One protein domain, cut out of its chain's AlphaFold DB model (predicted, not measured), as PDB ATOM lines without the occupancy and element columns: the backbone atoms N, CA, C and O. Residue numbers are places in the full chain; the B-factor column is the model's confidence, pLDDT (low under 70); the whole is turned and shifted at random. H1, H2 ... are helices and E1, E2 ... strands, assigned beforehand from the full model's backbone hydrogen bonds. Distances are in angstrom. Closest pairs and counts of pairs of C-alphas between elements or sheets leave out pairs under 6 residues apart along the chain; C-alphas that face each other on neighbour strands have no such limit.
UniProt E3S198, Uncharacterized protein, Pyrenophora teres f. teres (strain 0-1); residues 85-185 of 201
ATOM      1  N   SER A  85      69.381 -24.139  41.544       96.00
ATOM      2  CA  SER A  85      69.274 -25.597  41.630       96.00
ATOM      3  C   SER A  85      69.140 -26.068  43.079       96.00
ATOM      4  O   SER A  85      69.860 -25.604  43.962       96.00
ATOM      5  N   ASN A  86      68.240 -27.030  43.313       96.19
ATOM      6  CA  ASN A  86      68.116 -27.805  44.559       96.19
ATOM      7  C   ASN A  86      68.741 -29.210  44.420       96.19
ATOM      8  O   ASN A  86      68.574 -30.075  45.283       96.19
ATOM      9  N   HIS A  87      69.423 -29.495  43.307       94.75
ATOM     10  CA  HIS A  87      69.969 -30.821  43.067       94.75
ATOM     11  C   HIS A  87      71.242 -31.045  43.913       94.75
ATOM     12  O   HIS A  87      72.162 -30.228  43.857       94.75
ATOM     13  N   PRO A  88      71.385 -32.171  44.644       92.94
ATOM     14  CA  PRO A  88      72.479 -32.361  45.609       92.94
ATOM     15  C   PRO A  88      73.889 -32.250  45.019       92.94
ATOM     16  O   PRO A  88      74.830 -31.877  45.717       92.94
ATOM     17  N   ARG A  89      74.047 -32.582  43.731       92.94
ATOM     18  CA  ARG A  89      75.335 -32.468  43.025       92.94
ATOM     19  C   ARG A  89      75.764 -31.020  42.797       92.94
ATOM     20  O   ARG A  89      76.960 -30.770  42.681       92.94
ATOM     21  N   ASP A  90      74.814 -30.095  42.774       94.44
ATOM     22  CA  ASP A  90      75.077 -28.695  42.464       94.44
ATOM     23  C   ASP A  90      75.366 -27.906  43.743       94.44
ATOM     24  O   ASP A  90      76.165 -26.977  43.716       94.44
ATOM     25  N   LEU A  91      74.829 -28.340  44.888       95.19
ATOM     26  CA  LEU A  91      74.933 -27.675  46.197       95.19
ATOM     27  C   LEU A  91      76.336 -27.687  46.833       95.19
ATOM     28  O   LEU A  91      76.492 -27.251  47.969       95.19
ATOM     29  N   ALA A  92      77.355 -28.197  46.131       94.44
ATOM     30  CA  ALA A  92      78.749 -28.201  46.581       94.44
ATOM     31  C   ALA A  92      78.939 -28.765  48.010       94.44
ATOM     32  O   ALA A  92      79.801 -28.305  48.762       94.44
ATOM     33  N   ILE A  93      78.148 -29.786  48.373       94.94
ATOM     34  CA  ILE A  93      78.105 -30.368  49.727       94.94
ATOM     35  C   ILE A  93      79.504 -30.797  50.178       94.94
ATOM     36  O   ILE A  93      79.966 -30.388  51.234       94.94
ATOM     37  N   THR A  94      80.234 -31.527  49.333       93.94
ATOM     38  CA  THR A  94      81.605 -31.986  49.623       93.94
ATOM     39  C   THR A  94      82.611 -30.845  49.801       93.94
ATOM     40  O   THR A  94      83.699 -31.033  50.350       93.94
ATOM     41  N   THR A  95      82.295 -29.653  49.298       93.81
ATOM     42  CA  THR A  95      83.177 -28.487  49.352       93.81
ATOM     43  C   THR A  95      82.957 -27.691  50.632       93.81
ATOM     44  O   THR A  95      83.938 -27.421  51.320       93.81
ATOM     45  N   TYR A  96      81.707 -27.382  50.976       94.56
ATOM     46  CA  TYR A  96      81.387 -26.420  52.039       94.56
ATOM     47  C   TYR A  96      80.627 -27.008  53.232       94.56
ATOM     48  O   TYR A  96      80.685 -26.440  54.317       94.56
ATOM     49  N   PHE A  97      79.934 -28.135  53.062       94.62
ATOM     50  CA  PHE A  97      78.932 -28.627  54.020       94.62
ATOM     51  C   PHE A  97      79.145 -30.091  54.429       94.62
ATOM     52  O   PHE A  97      78.238 -30.729  54.958       94.62
ATOM     53  N   ASP A  98      80.318 -30.661  54.147       93.31
ATOM     54  CA  ASP A  98      80.616 -32.052  54.481       93.31
ATOM     55  C   ASP A  98      80.995 -32.167  55.963       93.31
ATOM     56  O   ASP A  98      82.066 -31.687  56.341       93.31
ATOM     57  N   PRO A  99      80.193 -32.853  56.798       88.25
ATOM     58  CA  PRO A  99      80.472 -32.994  58.227       88.25
ATOM     59  C   PRO A  99      81.739 -33.812  58.523       88.25
ATOM     60  O   PRO A  99      82.145 -33.923  59.676       88.25
ATOM     61  N   LYS A 100      82.351 -34.439  57.512       90.50
ATOM     62  CA  LYS A 100      83.617 -35.173  57.649       90.50
ATOM     63  C   LYS A 100      84.846 -34.281  57.478       90.50
ATOM     64  O   LYS A 100      85.959 -34.761  57.694       90.50
ATOM     65  N   LYS A 101      84.675 -33.030  57.045       90.19
ATOM     66  CA  LYS A 101      85.770 -32.062  56.942       90.19
ATOM     67  C   LYS A 101      86.125 -31.502  58.314       90.19
ATOM     68  O   LYS A 101      85.289 -31.441  59.204       90.19
ATOM     69  N   GLU A 102      87.381 -31.081  58.458       89.44
ATOM     70  CA  GLU A 102      87.863 -30.423  59.681       89.44
ATOM     71  C   GLU A 102      87.203 -29.057  59.907       89.44
ATOM     72  O   GLU A 102      87.094 -28.623  61.048       89.44
ATOM     73  N   LEU A 103      86.790 -28.398  58.820       90.94
ATOM     74  CA  LEU A 103      86.152 -27.092  58.837       90.94
ATOM     75  C   LEU A 103      85.108 -27.019  57.719       90.94
ATOM     76  O   LEU A 103      85.405 -27.303  56.551       90.94
ATOM     77  N   THR A 104      83.884 -26.678  58.095       94.81
ATOM     78  CA  THR A 104      82.756 -26.410  57.203       94.81
ATOM     79  C   THR A 104      82.441 -24.918  57.181       94.81
ATOM     80  O   THR A 104      82.860 -24.168  58.058       94.81
ATOM     81  N   LEU A 105      81.629 -24.486  56.214       96.12
ATOM     82  CA  LEU A 105      81.146 -23.104  56.164       96.12
ATOM     83  C   LEU A 105      80.357 -22.728  57.430       96.12
ATOM     84  O   LEU A 105      80.385 -21.582  57.866       96.12
ATOM     85  N   GLY A 106      79.654 -23.690  58.036       95.88
ATOM     86  CA  GLY A 106      78.997 -23.476  59.325       95.88
ATOM     87  C   GLY A 106      80.004 -23.147  60.427       95.88
ATOM     88  O   GLY A 106      79.779 -22.214  61.191       95.88
ATOM     89  N   ASP A 107      81.139 -23.846  60.461       95.50
ATOM     90  CA  ASP A 107      82.195 -23.608  61.450       95.50
ATOM     91  C   ASP A 107      82.864 -22.239  61.256       95.50
ATOM     92  O   ASP A 107      83.109 -21.538  62.238       95.50
ATOM     93  N   ASP A 108      83.084 -21.816  60.005       95.50
ATOM     94  CA  ASP A 108      83.678 -20.511  59.670       95.50
ATOM     95  C   ASP A 108      82.864 -19.328  60.216       95.50
ATOM     96  O   ASP A 108      83.424 -18.322  60.653       95.50
ATOM     97  N   PHE A 109      81.535 -19.453  60.220       96.12
ATOM     98  CA  PHE A 109      80.619 -18.421  60.713       96.12
ATOM     99  C   PHE A 109      80.046 -18.725  62.102       96.12
ATOM    100  O   PHE A 109      79.201 -17.971  62.582       96.12
ATOM    101  N   ASN A 110      80.497 -19.802  62.754       96.12
ATOM    102  CA  ASN A 110      79.970 -20.276  64.034       96.12
ATOM    103  C   ASN A 110      78.431 -20.477  64.019       96.12
ATOM    104  O   ASN A 110      77.721 -20.086  64.947       96.12
ATOM    105  N   ILE A 111      77.904 -21.075  62.943       95.81
ATOM    106  CA  ILE A 111      76.479 -21.381  62.748       95.81
ATOM    107  C   ILE A 111      76.267 -22.892  62.711       95.81
ATOM    108  O   ILE A 111      76.642 -23.584  61.762       95.81
ATOM    109  N   GLU A 112      75.595 -23.407  63.737       94.00
ATOM    110  CA  GLU A 112      75.317 -24.832  63.866       94.00
ATOM    111  C   GLU A 112      74.302 -25.327  62.821       94.00
ATOM    112  O   GLU A 112      73.216 -24.770  62.637       94.00
ATOM    113  N   GLY A 113      74.635 -26.434  62.152       93.50
ATOM    114  CA  GLY A 113      73.722 -27.109  61.226       93.50
ATOM    115  C   GLY A 113      73.414 -26.320  59.951       93.50
ATOM    116  O   GLY A 113      72.393 -26.597  59.309       93.50
ATOM    117  N   LEU A 114      74.273 -25.356  59.597       96.56
ATOM    118  CA  LEU A 114      74.190 -24.609  58.347       96.56
ATOM    119  C   LEU A 114      74.277 -25.574  57.158       96.56
ATOM    120  O   LEU A 114      75.262 -26.292  56.991       96.56
ATOM    121  N   ARG A 115      73.233 -25.592  56.331       96.81
ATOM    122  CA  ARG A 115      73.095 -26.501  55.192       96.81
ATOM    123  C   ARG A 115      72.523 -25.782  53.969       96.81
ATOM    124  O   ARG A 115      71.747 -24.833  54.121       96.81
ATOM    125  N   PRO A 116      72.878 -26.218  52.752       97.94
ATOM    126  CA  PRO A 116      72.404 -25.588  51.537       97.94
ATOM    127  C   PRO A 116      70.947 -25.948  51.248       97.94
ATOM    128  O   PRO A 116      70.483 -27.051  51.543       97.94
ATOM    129  N   VAL A 117      70.237 -25.003  50.641       97.81
ATOM    130  CA  VAL A 117      68.887 -25.169  50.094       97.81
ATOM    131  C   VAL A 117      68.960 -25.054  48.579       97.81
ATOM    132  O   VAL A 117      68.652 -26.002  47.869       97.81
ATOM    133  N   LEU A 118      69.432 -23.919  48.069       97.81
ATOM    134  CA  LEU A 118      69.590 -23.687  46.636       97.81
ATOM    135  C   LEU A 118      70.993 -23.180  46.331       97.81
ATOM    136  O   LEU A 118      71.615 -22.519  47.162       97.81
ATOM    137  N   ARG A 119      71.455 -23.430  45.109       97.44
ATOM    138  CA  ARG A 119      72.619 -22.761  44.532       97.44
ATOM    139  C   ARG A 119      72.232 -22.095  43.224       97.44
ATOM    140  O   ARG A 119      71.646 -22.740  42.364       97.44
ATOM    141  N   GLU A 120      72.572 -20.827  43.081       96.12
ATOM    142  CA  GLU A 120      72.432 -20.102  41.830       96.12
ATOM    143  C   GLU A 120      73.500 -20.551  40.835       96.12
ATOM    144  O   GLU A 120      74.676 -20.700  41.177       96.12
ATOM    145  N   GLU A 121      73.088 -20.760  39.593       90.62
ATOM    146  CA  GLU A 121      73.993 -21.048  38.495       90.62
ATOM    147  C   GLU A 121      74.948 -19.867  38.233       90.62
ATOM    148  O   GLU A 121      74.699 -18.709  38.584       90.62
ATOM    149  N   SER A 122      76.080 -20.170  37.597       83.88
ATOM    150  CA  SER A 122      77.074 -19.175  37.185       83.88
ATOM    151  C   SER A 122      76.418 -18.011  36.420       83.88
ATOM    152  O   SER A 122      75.560 -18.246  35.565       83.88
ATOM    153  N   PRO A 123      76.861 -16.757  36.639       86.75
ATOM    154  CA  PRO A 123      78.175 -16.390  37.190       86.75
ATOM    155  C   PRO A 123      78.184 -15.956  38.658       86.75
ATOM    156  O   PRO A 123      79.226 -15.528  39.146       86.75
ATOM    157  N   LEU A 124      77.037 -15.966  39.335       86.19
ATOM    158  CA  LEU A 124      76.934 -15.367  40.666       86.19
ATOM    159  C   LEU A 124      77.324 -16.337  41.786       86.19
ATOM    160  O   LEU A 124      77.783 -15.875  42.826       86.19
ATOM    161  N   ASP A 125      77.164 -17.651  41.572       91.88
ATOM    162  CA  ASP A 125      77.555 -18.712  42.515       91.88
ATOM    163  C   ASP A 125      77.101 -18.423  43.963       91.88
ATOM    164  O   ASP A 125      77.834 -18.608  44.940       91.88
ATOM    165  N   ARG A 126      75.869 -17.918  44.110       96.31
ATOM    166  CA  ARG A 126      75.254 -17.656  45.414       96.31
ATOM    167  C   ARG A 126      74.577 -18.910  45.940       96.31
ATOM    168  O   ARG A 126      74.022 -19.702  45.184       96.31
ATOM    169  N   PHE A 127      74.568 -19.058  47.252       98.00
ATOM    170  CA  PHE A 127      73.866 -20.127  47.936       98.00
ATOM    171  C   PHE A 127      72.778 -19.546  48.823       98.00
ATOM    172  O   PHE A 127      73.012 -18.591  49.563       98.00
ATOM    173  N   LEU A 128      71.607 -20.171  48.777       98.12
ATOM    174  CA  LEU A 128      70.563 -20.003  49.770       98.12
ATOM    175  C   LEU A 128      70.757 -21.087  50.823       98.12
ATOM    176  O   LEU A 128      70.752 -22.274  50.488       98.12
ATOM    177  N   LEU A 129      70.961 -20.687  52.072       98.25
ATOM    178  CA  LEU A 129      71.299 -21.582  53.175       98.25
ATOM    179  C   LEU A 129      70.267 -21.482  54.295       98.25
ATOM    180  O   LEU A 129      69.591 -20.463  54.445       98.25
ATOM    181  N   VAL A 130      70.205 -22.531  55.109       97.19
ATOM    182  CA  VAL A 130      69.388 -22.590  56.322       97.19
ATOM    183  C   VAL A 130      70.181 -23.222  57.463       97.19
ATOM    184  O   VAL A 130      71.006 -24.101  57.214       97.19
ATOM    185  N   ASP A 131      69.947 -22.810  58.706       95.62
ATOM    186  CA  ASP A 131      70.573 -23.419  59.889       95.62
ATOM    187  C   ASP A 131      69.661 -24.441  60.606       95.62
ATOM    188  O   ASP A 131      68.648 -24.912  60.068       95.62
ATOM    189  N   ASN A 132      70.040 -24.870  61.813       93.56
ATOM    190  CA  ASN A 132      69.261 -25.818  62.619       93.56
ATOM    191  C   ASN A 132      67.965 -25.228  63.214       93.56
ATOM    192  O   ASN A 132      67.038 -25.988  63.498       93.56
ATOM    193  N   VAL A 133      67.875 -23.904  63.357       92.19
ATOM    194  CA  VAL A 133      66.703 -23.177  63.874       92.19
ATOM    195  C   VAL A 133      65.875 -22.520  62.764       92.19
ATOM    196  O   VAL A 133      64.987 -21.721  63.044       92.19
ATOM    197  N   MET A 134      66.115 -22.898  61.505       92.88
ATOM    198  CA  MET A 134      65.391 -22.421  60.322       92.88
ATOM    199  C   MET A 134      65.550 -20.916  60.036       92.88
ATOM    200  O   MET A 134      64.664 -20.302  59.439       92.88
ATOM    201  N   ARG A 135      66.696 -20.324  60.400       94.81
ATOM    202  CA  ARG A 135      67.113 -19.001  59.911       94.81
ATOM    203  C   ARG A 135      67.688 -19.132  58.505       94.81
ATOM    204  O   ARG A 135      68.395 -20.093  58.213       94.81
ATOM    205  N   TRP A 136      67.389 -18.158  57.650       96.94
ATOM    206  CA  TRP A 136      67.778 -18.167  56.240       96.94
ATOM    207  C   TRP A 136      68.933 -17.211  55.968       96.94
ATOM    208  O   TRP A 136      69.015 -16.121  56.542       96.94
ATOM    209  N   TYR A 137      69.821 -17.622  55.068       97.81
ATOM    210  CA  TYR A 137      71.031 -16.881  54.739       97.81
ATOM    211  C   TYR A 137      71.303 -16.899  53.245       97.81
ATOM    212  O   TYR A 137      70.975 -17.860  52.552       97.81
ATOM    213  N   ILE A 138      71.991 -15.865  52.772       97.62
ATOM    214  CA  ILE A 138      72.622 -15.860  51.455       97.62
ATOM    215  C   ILE A 138      74.125 -15.856  51.655       97.62
ATOM    216  O   ILE A 138      74.670 -14.949  52.291       97.62
ATOM    217  N   PHE A 139      74.788 -16.846  51.073       97.81
ATOM    218  CA  PHE A 139      76.235 -16.874  50.944       97.81
ATOM    219  C   PHE A 139      76.625 -16.544  49.509       97.81
ATOM    220  O   PHE A 139      76.132 -17.152  48.563       97.81
ATOM    221  N   ASP A 140      77.496 -15.561  49.343       95.94
ATOM    222  CA  ASP A 140      78.047 -15.161  48.055       95.94
ATOM    223  C   ASP A 140      79.476 -15.701  47.953       95.94
ATOM    224  O   ASP A 140      80.375 -15.197  48.628       95.94
ATOM    225  N   GLN A 141      79.676 -16.736  47.127       94.31
ATOM    226  CA  GLN A 141      80.969 -17.410  47.001       94.31
ATOM    227  C   GLN A 141      82.048 -16.486  46.423       94.31
ATOM    228  O   GLN A 141      83.212 -16.583  46.804       94.31
ATOM    229  N   GLY A 142      81.680 -15.584  45.507       92.25
ATOM    230  CA  GLY A 142      82.627 -14.675  44.860       92.25
ATOM    231  C   GLY A 142      83.208 -13.634  45.818       92.25
ATOM    232  O   GLY A 142      84.359 -13.225  45.661       92.25
ATOM    233  N   SER A 143      82.427 -13.208  46.810       93.44
ATOM    234  CA  SER A 143      82.846 -12.225  47.816       93.44
ATOM    235  C   SER A 143      83.172 -12.810  49.189       93.44
ATOM    236  O   SER A 143      83.653 -12.057  50.037       93.44
ATOM    237  N   ASP A 144      82.928 -14.105  49.392       94.44
ATOM    238  CA  ASP A 144      83.072 -14.812  50.667       94.44
ATOM    239  C   ASP A 144      82.288 -14.134  51.804       94.44
ATOM    240  O   ASP A 144      82.789 -13.855  52.893       94.44
ATOM    241  N   ARG A 145      81.035 -13.761  51.508       96.00
ATOM    242  CA  ARG A 145      80.168 -13.033  52.445       96.00
ATOM    243  C   ARG A 145      78.904 -13.808  52.737       96.00
ATOM    244  O   ARG A 145      78.105 -14.059  51.835       96.00
ATOM    245  N   LEU A 146      78.681 -14.065  54.021       97.69
ATOM    246  CA  LEU A 146      77.416 -14.557  54.537       97.69
ATOM    247  C   LEU A 146      76.551 -13.390  55.017       97.69
ATOM    248  O   LEU A 146      77.014 -12.481  55.712       97.69
ATOM    249  N   ARG A 147      75.275 -13.405  54.633       97.19
ATOM    250  CA  ARG A 147      74.280 -12.442  55.100       97.19
ATOM    251  C   ARG A 147      73.067 -13.183  55.637       97.19
ATOM    252  O   ARG A 147      72.537 -14.061  54.962       97.19
ATOM    253  N   TRP A 148      72.628 -12.813  56.830       96.38
ATOM    254  CA  TRP A 148      71.375 -13.265  57.413       96.38
ATOM    255  C   TRP A 148      70.216 -12.491  56.791       96.38
ATOM    256  O   TRP A 148      70.301 -11.270  56.638       96.38
ATOM    257  N   ILE A 149      69.156 -13.202  56.420       95.06
ATOM    258  CA  ILE A 149      67.933 -12.618  55.883       95.06
ATOM    259  C   ILE A 149      66.984 -12.399  57.058       95.06
ATOM    260  O   ILE A 149      66.429 -13.351  57.610       95.06
ATOM    261  N   ASN A 150      66.838 -11.139  57.453       84.50
ATOM    262  CA  ASN A 150      65.930 -10.728  58.510       84.50
ATOM    263  C   ASN A 150      64.647 -10.217  57.856       84.50
ATOM    264  O   ASN A 150      64.565  -9.053  57.472       84.50
ATOM    265  N   GLY A 151      63.681 -11.107  57.660       75.44
ATOM    266  CA  GLY A 151      62.387 -10.749  57.095       75.44
ATOM    267  C   GLY A 151      61.285 -11.195  58.032       75.44
ATOM    268  O   GLY A 151      61.074 -12.392  58.169       75.44
ATOM    269  N   GLU A 152      60.570 -10.251  58.640       80.38
ATOM    270  CA  GLU A 152      59.277 -10.544  59.278       80.38
ATOM    271  C   GLU A 152      58.299 -11.127  58.247       80.38
ATOM    272  O   GLU A 152      57.532 -12.029  58.557       80.38
ATOM    273  N   ASP A 153      58.437 -10.728  56.981       83.50
ATOM    274  CA  ASP A 153      57.681 -11.282  55.855       83.50
ATOM    275  C   ASP A 153      57.946 -12.789  55.630       83.50
ATOM    276  O   ASP A 153      57.096 -13.509  55.109       83.50
ATOM    277  N   LEU A 154      59.105 -13.315  56.060       89.00
ATOM    278  CA  LEU A 154      59.373 -14.762  56.013       89.00
ATOM    279  C   LEU A 154      58.556 -15.540  57.044       89.00
ATOM    280  O   LEU A 154      58.388 -16.754  56.885       89.00
ATOM    281  N   ASP A 155      58.079 -14.873  58.093       86.88
ATOM    282  CA  ASP A 155      57.224 -15.484  59.104       86.88
ATOM    283  C   ASP A 155      55.787 -15.664  58.582       86.88
ATOM    284  O   ASP A 155      55.062 -16.517  59.092       86.88
ATOM    285  N   GLU A 156      55.396 -14.938  57.524       89.62
ATOM    286  CA  GLU A 156      54.113 -15.122  56.830       89.62
ATOM    287  C   GLU A 156      54.107 -16.337  55.886       89.62
ATOM    288  O   GLU A 156      53.044 -16.845  55.531       89.62
ATOM    289  N   CYS A 157      55.283 -16.830  55.489       93.62
ATOM    290  CA  CYS A 157      55.416 -17.999  54.620       93.62
ATOM    291  C   CYS A 157      55.256 -19.304  55.420       93.62
ATOM    292  O   CYS A 157      55.995 -19.557  56.379       93.62
ATOM    293  N   GLU A 158      54.351 -20.186  54.989       92.94
ATOM    294  CA  GLU A 158      54.026 -21.430  55.700       92.94
ATOM    295  C   GLU A 158      54.990 -22.571  55.346       92.94
ATOM    296  O   GLU A 158      55.264 -23.453  56.165       92.94
ATOM    297  N   THR A 159      55.520 -22.558  54.122       95.69
ATOM    298  CA  THR A 159      56.372 -23.626  53.586       95.69
ATOM    299  C   THR A 159      57.793 -23.158  53.288       95.69
ATOM    300  O   THR A 159      58.072 -21.972  53.111       95.69
ATOM    301  N   ASN A 160      58.730 -24.108  53.208       95.44
ATOM    302  CA  ASN A 160      60.108 -23.801  52.821       95.44
ATOM    303  C   ASN A 160      60.198 -23.345  51.362       95.44
ATOM    304  O   ASN A 160      61.040 -22.516  51.039       95.44
ATOM    305  N   GLU A 161      59.334 -23.872  50.495       96.25
ATOM    306  CA  GLU A 161      59.211 -23.445  49.106       96.25
ATOM    307  C   GLU A 161      58.729 -21.999  49.002       96.25
ATOM    308  O   GLU A 161      59.313 -21.251  48.231       96.25
ATOM    309  N   GLU A 162      57.726 -21.587  49.784       95.62
ATOM    310  CA  GLU A 162      57.270 -20.187  49.817       95.62
ATOM    311  C   GLU A 162      58.366 -19.254  50.332       95.62
ATOM    312  O   GLU A 162      58.611 -18.216  49.728       95.62
ATOM    313  N   LYS A 163      59.093 -19.652  51.385       96.06
ATOM    314  CA  LYS A 163      60.244 -18.880  51.883       96.06
ATOM    315  C   LYS A 163      61.326 -18.751  50.821       96.06
ATOM    316  O   LYS A 163      61.816 -17.653  50.575       96.06
ATOM    317  N   ALA A 164      61.696 -19.858  50.180       96.25
ATOM    318  CA  ALA A 164      62.690 -19.849  49.117       96.25
ATOM    319  C   ALA A 164      62.230 -18.999  47.922       96.25
ATOM    320  O   ALA A 164      63.029 -18.231  47.394       96.25
ATOM    321  N   ASP A 165      60.955 -19.093  47.531       95.25
ATOM    322  CA  ASP A 165      60.368 -18.329  46.425       95.25
ATOM    323  C   ASP A 165      60.370 -16.829  46.718       95.25
ATOM    324  O   ASP A 165      60.895 -16.052  45.921       95.25
ATOM    325  N   PHE A 166      59.901 -16.439  47.907       94.25
ATOM    326  CA  PHE A 166      59.949 -15.063  48.388       94.25
ATOM    327  C   PHE A 166      61.380 -14.525  48.365       94.25
ATOM    328  O   PHE A 166      61.639 -13.467  47.798       94.25
ATOM    329  N   ILE A 167      62.335 -15.284  48.915       95.19
ATOM    330  CA  ILE A 167      63.735 -14.860  48.974       95.19
ATOM    331  C   ILE A 167      64.302 -14.668  47.574       95.19
ATOM    332  O   ILE A 167      64.869 -13.614  47.304       95.19
ATOM    333  N   VAL A 168      64.169 -15.668  46.699       93.19
ATOM    334  CA  VAL A 168      64.740 -15.653  45.346       93.19
ATOM    335  C   VAL A 168      64.132 -14.530  44.501       93.19
ATOM    336  O   VAL A 168      64.870 -13.859  43.776       93.19
ATOM    337  N   CYS A 169      62.826 -14.284  44.622       90.62
ATOM    338  CA  CYS A 169      62.141 -13.216  43.893       90.62
ATOM    339  C   CYS A 169      62.494 -11.817  44.421       90.62
ATOM    340  O   CYS A 169      62.658 -10.890  43.628       90.62
ATOM    341  N   GLU A 170      62.674 -11.667  45.735       89.56
ATOM    342  CA  GLU A 170      62.867 -10.369  46.390       89.56
ATOM    343  C   GLU A 170      64.323 -10.071  46.772       89.56
ATOM    344  O   GLU A 170      64.574  -9.100  47.478       89.56
ATOM    345  N   LEU A 171      65.317 -10.830  46.288       82.25
ATOM    346  CA  LEU A 171      66.740 -10.687  46.661       82.25
ATOM    347  C   LEU A 171      67.277  -9.242  46.680       82.25
ATOM    348  O   LEU A 171      68.167  -8.934  47.471       82.25
ATOM    349  N   GLY A 172      66.780  -8.368  45.799       80.81
ATOM    350  CA  GLY A 172      67.172  -6.953  45.737       80.81
ATOM    351  C   GLY A 172      66.521  -6.047  46.791       80.81
ATOM    352  O   GLY A 172      67.010  -4.940  47.011       80.81
ATOM    353  N   ASN A 173      65.452  -6.513  47.433       86.31
ATOM    354  CA  ASN A 173      64.601  -5.777  48.367       86.31
ATOM    355  C   ASN A 173      64.657  -6.331  49.802       86.31
ATOM    356  O   ASN A 173      64.157  -5.684  50.719       86.31
ATOM    357  N   LEU A 174      65.265  -7.504  50.015       87.69
ATOM    358  CA  LEU A 174      65.371  -8.112  51.342       87.69
ATOM    359  C   LEU A 174      66.236  -7.283  52.298       87.69
ATOM    360  O   LEU A 174      67.350  -6.857  51.974       87.69
ATOM    361  N   CYS A 175      65.768  -7.172  53.538       87.31
ATOM    362  CA  CYS A 175      66.580  -6.732  54.662       87.31
ATOM    363  C   CYS A 175      67.601  -7.822  55.013       87.31
ATOM    364  O   CYS A 175      67.282  -8.842  55.627       87.31
ATOM    365  N   VAL A 176      68.854  -7.607  54.612       93.25
ATOM    366  CA  VAL A 176      69.958  -8.530  54.889       93.25
ATOM    367  C   VAL A 176      71.016  -7.883  55.770       93.25
ATOM    368  O   VAL A 176      71.373  -6.718  55.587       93.25
ATOM    369  N   GLN A 177      71.557  -8.648  56.714       94.75
ATOM    370  CA  GLN A 177      72.593  -8.186  57.640       94.75
ATOM    371  C   GLN A 177      73.833  -9.082  57.537       94.75
ATOM    372  O   GLN A 177      73.688 -10.301  57.445       94.75
ATOM    373  N   PRO A 178      75.056  -8.521  57.514       96.25
ATOM    374  CA  PRO A 178      76.275  -9.322  57.424       96.25
ATOM    375  C   PRO A 178      76.451 -10.193  58.673       96.25
ATOM    376  O   PRO A 178      76.174  -9.742  59.782       96.25
ATOM    377  N   VAL A 179      76.939 -11.415  58.477       97.00
ATOM    378  CA  VAL A 179      77.312 -12.339  59.555       97.00
ATOM    379  C   VAL A 179      78.825 -12.519  59.535       97.00
ATOM    380  O   VAL A 179      79.419 -12.622  58.460       97.00
ATOM    381  N   SER A 180      79.448 -12.553  60.708       95.50
ATOM    382  CA  SER A 180      80.863 -12.883  60.884       95.50
ATOM    383  C   SER A 180      81.024 -13.958  61.955       95.50
ATOM    384  O   SER A 180      80.099 -14.234  62.713       95.50
ATOM    385  N   SER A 181      82.213 -14.556  62.036       93.75
ATOM    386  CA  SER A 181      82.541 -15.601  63.017       93.75
ATOM    387  C   SER A 181      82.317 -15.179  64.476       93.75
ATOM    388  O   SER A 181      82.108 -16.014  65.349       93.75
ATOM    389  N   ASP A 182      82.425 -13.881  64.754       94.12
ATOM    390  CA  ASP A 182      82.327 -13.265  66.076       94.12
ATOM    391  C   ASP A 182      81.000 -12.534  66.317       94.12
ATOM    392  O   ASP A 182      80.753 -12.075  67.433       94.12
ATOM    393  N   HIS A 183      80.151 -12.402  65.293       93.19
ATOM    394  CA  HIS A 183      78.916 -11.644  65.401       93.19
ATOM    395  C   HIS A 183      77.792 -12.198  64.524       93.19
ATOM    396  O   HIS A 183      77.860 -12.171  63.291       93.19
ATOM    397  N   HIS A 184      76.696 -12.595  65.174       94.38
ATOM    398  CA  HIS A 184      75.460 -12.971  64.506       94.38
ATOM    399  C   HIS A 184      74.346 -11.942  64.795       94.38
ATOM    400  O   HIS A 184      73.875 -11.859  65.929       94.38
ATOM    401  N   PRO A 185      73.825 -11.201  63.794       91.31
ATOM    402  CA  PRO A 185      72.882 -10.102  64.046       91.31
ATOM    403  C   PRO A 185      71.580 -10.520  64.746       91.31
ATOM    404  O   PRO A 185      71.019  -9.745  65.516       91.31
TER     405      PRO A 185
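Overview. This is residues 85 to 185 of the 201 residues of an uncharacterized protein of Pyrenophora teres f. teres (strain 0-1) (UniProt E3S198). A strongly twisted sheet of five strands forms the core, with the longest helix, H4, covering part of one face. The sheet stands between H4 and the short helices H1 and H2, while short H3 lies beyond E4. The printed part has 101 residues, under half in named elements, in the order H1 H2 E1 E2 E3 E4 H3 H4 E5; the sheet's order is E1 E2 E3 E4 E5, all antiparallel. The class is mixed, and the whole is compact, with a radius of gyration of the C-alphas of 12.9 A and spans of 37 by 30 by 25 A.

Along the chain. H1 is residues 93 to 97, from C-alpha 93 at (78.105, -30.368, 49.727), and H2 is 105 to 108. E1 is 115 to 120, 14.8 A long; E2 is 126 to 130, E3 136 to 140 and E4 145 to 149. H3 is 152 to 155, H4 160 to 170, 15.1 A long, and E5 176 to 179, ending at C-alpha 179 (77.312, -12.339, 59.555).

Arrangement. E1 to E4 form a meander, each strand the antiparallel neighbour of the one before. N 117 and O 128 are 2.8 A apart, N 127 and O 139 2.8 A, N 138 and O 147 2.9 A, and, between E4 and E5, N 148 and O 177 2.8 A, within hydrogen-bond range. H4 and the sheet make two layers, a helix on one face, at a height over the sheet of 9.7 A. H1 only grazes the sheet. H1 and H2 only just touch, only at the corner, with 3 pairs of C-alphas within 8 A; the closest are Tyr 96 and Leu 105, 5.3 A. H3 and H4 are close but not clearly touching; their closest C-alphas, Leu 154 and Lys 163, are 5.9 A apart. In H1 and H4 every O i to N i+4 pair is within hydrogen-bond range; H2 and H3 are too short for one.

Size, cuts and confidence. The C-alphas farthest apart, Glu 102 and Glu 156, are 37.2 A apart. The printed part has no cut, no link is long, and no printed residue is under 70 in pLDDT.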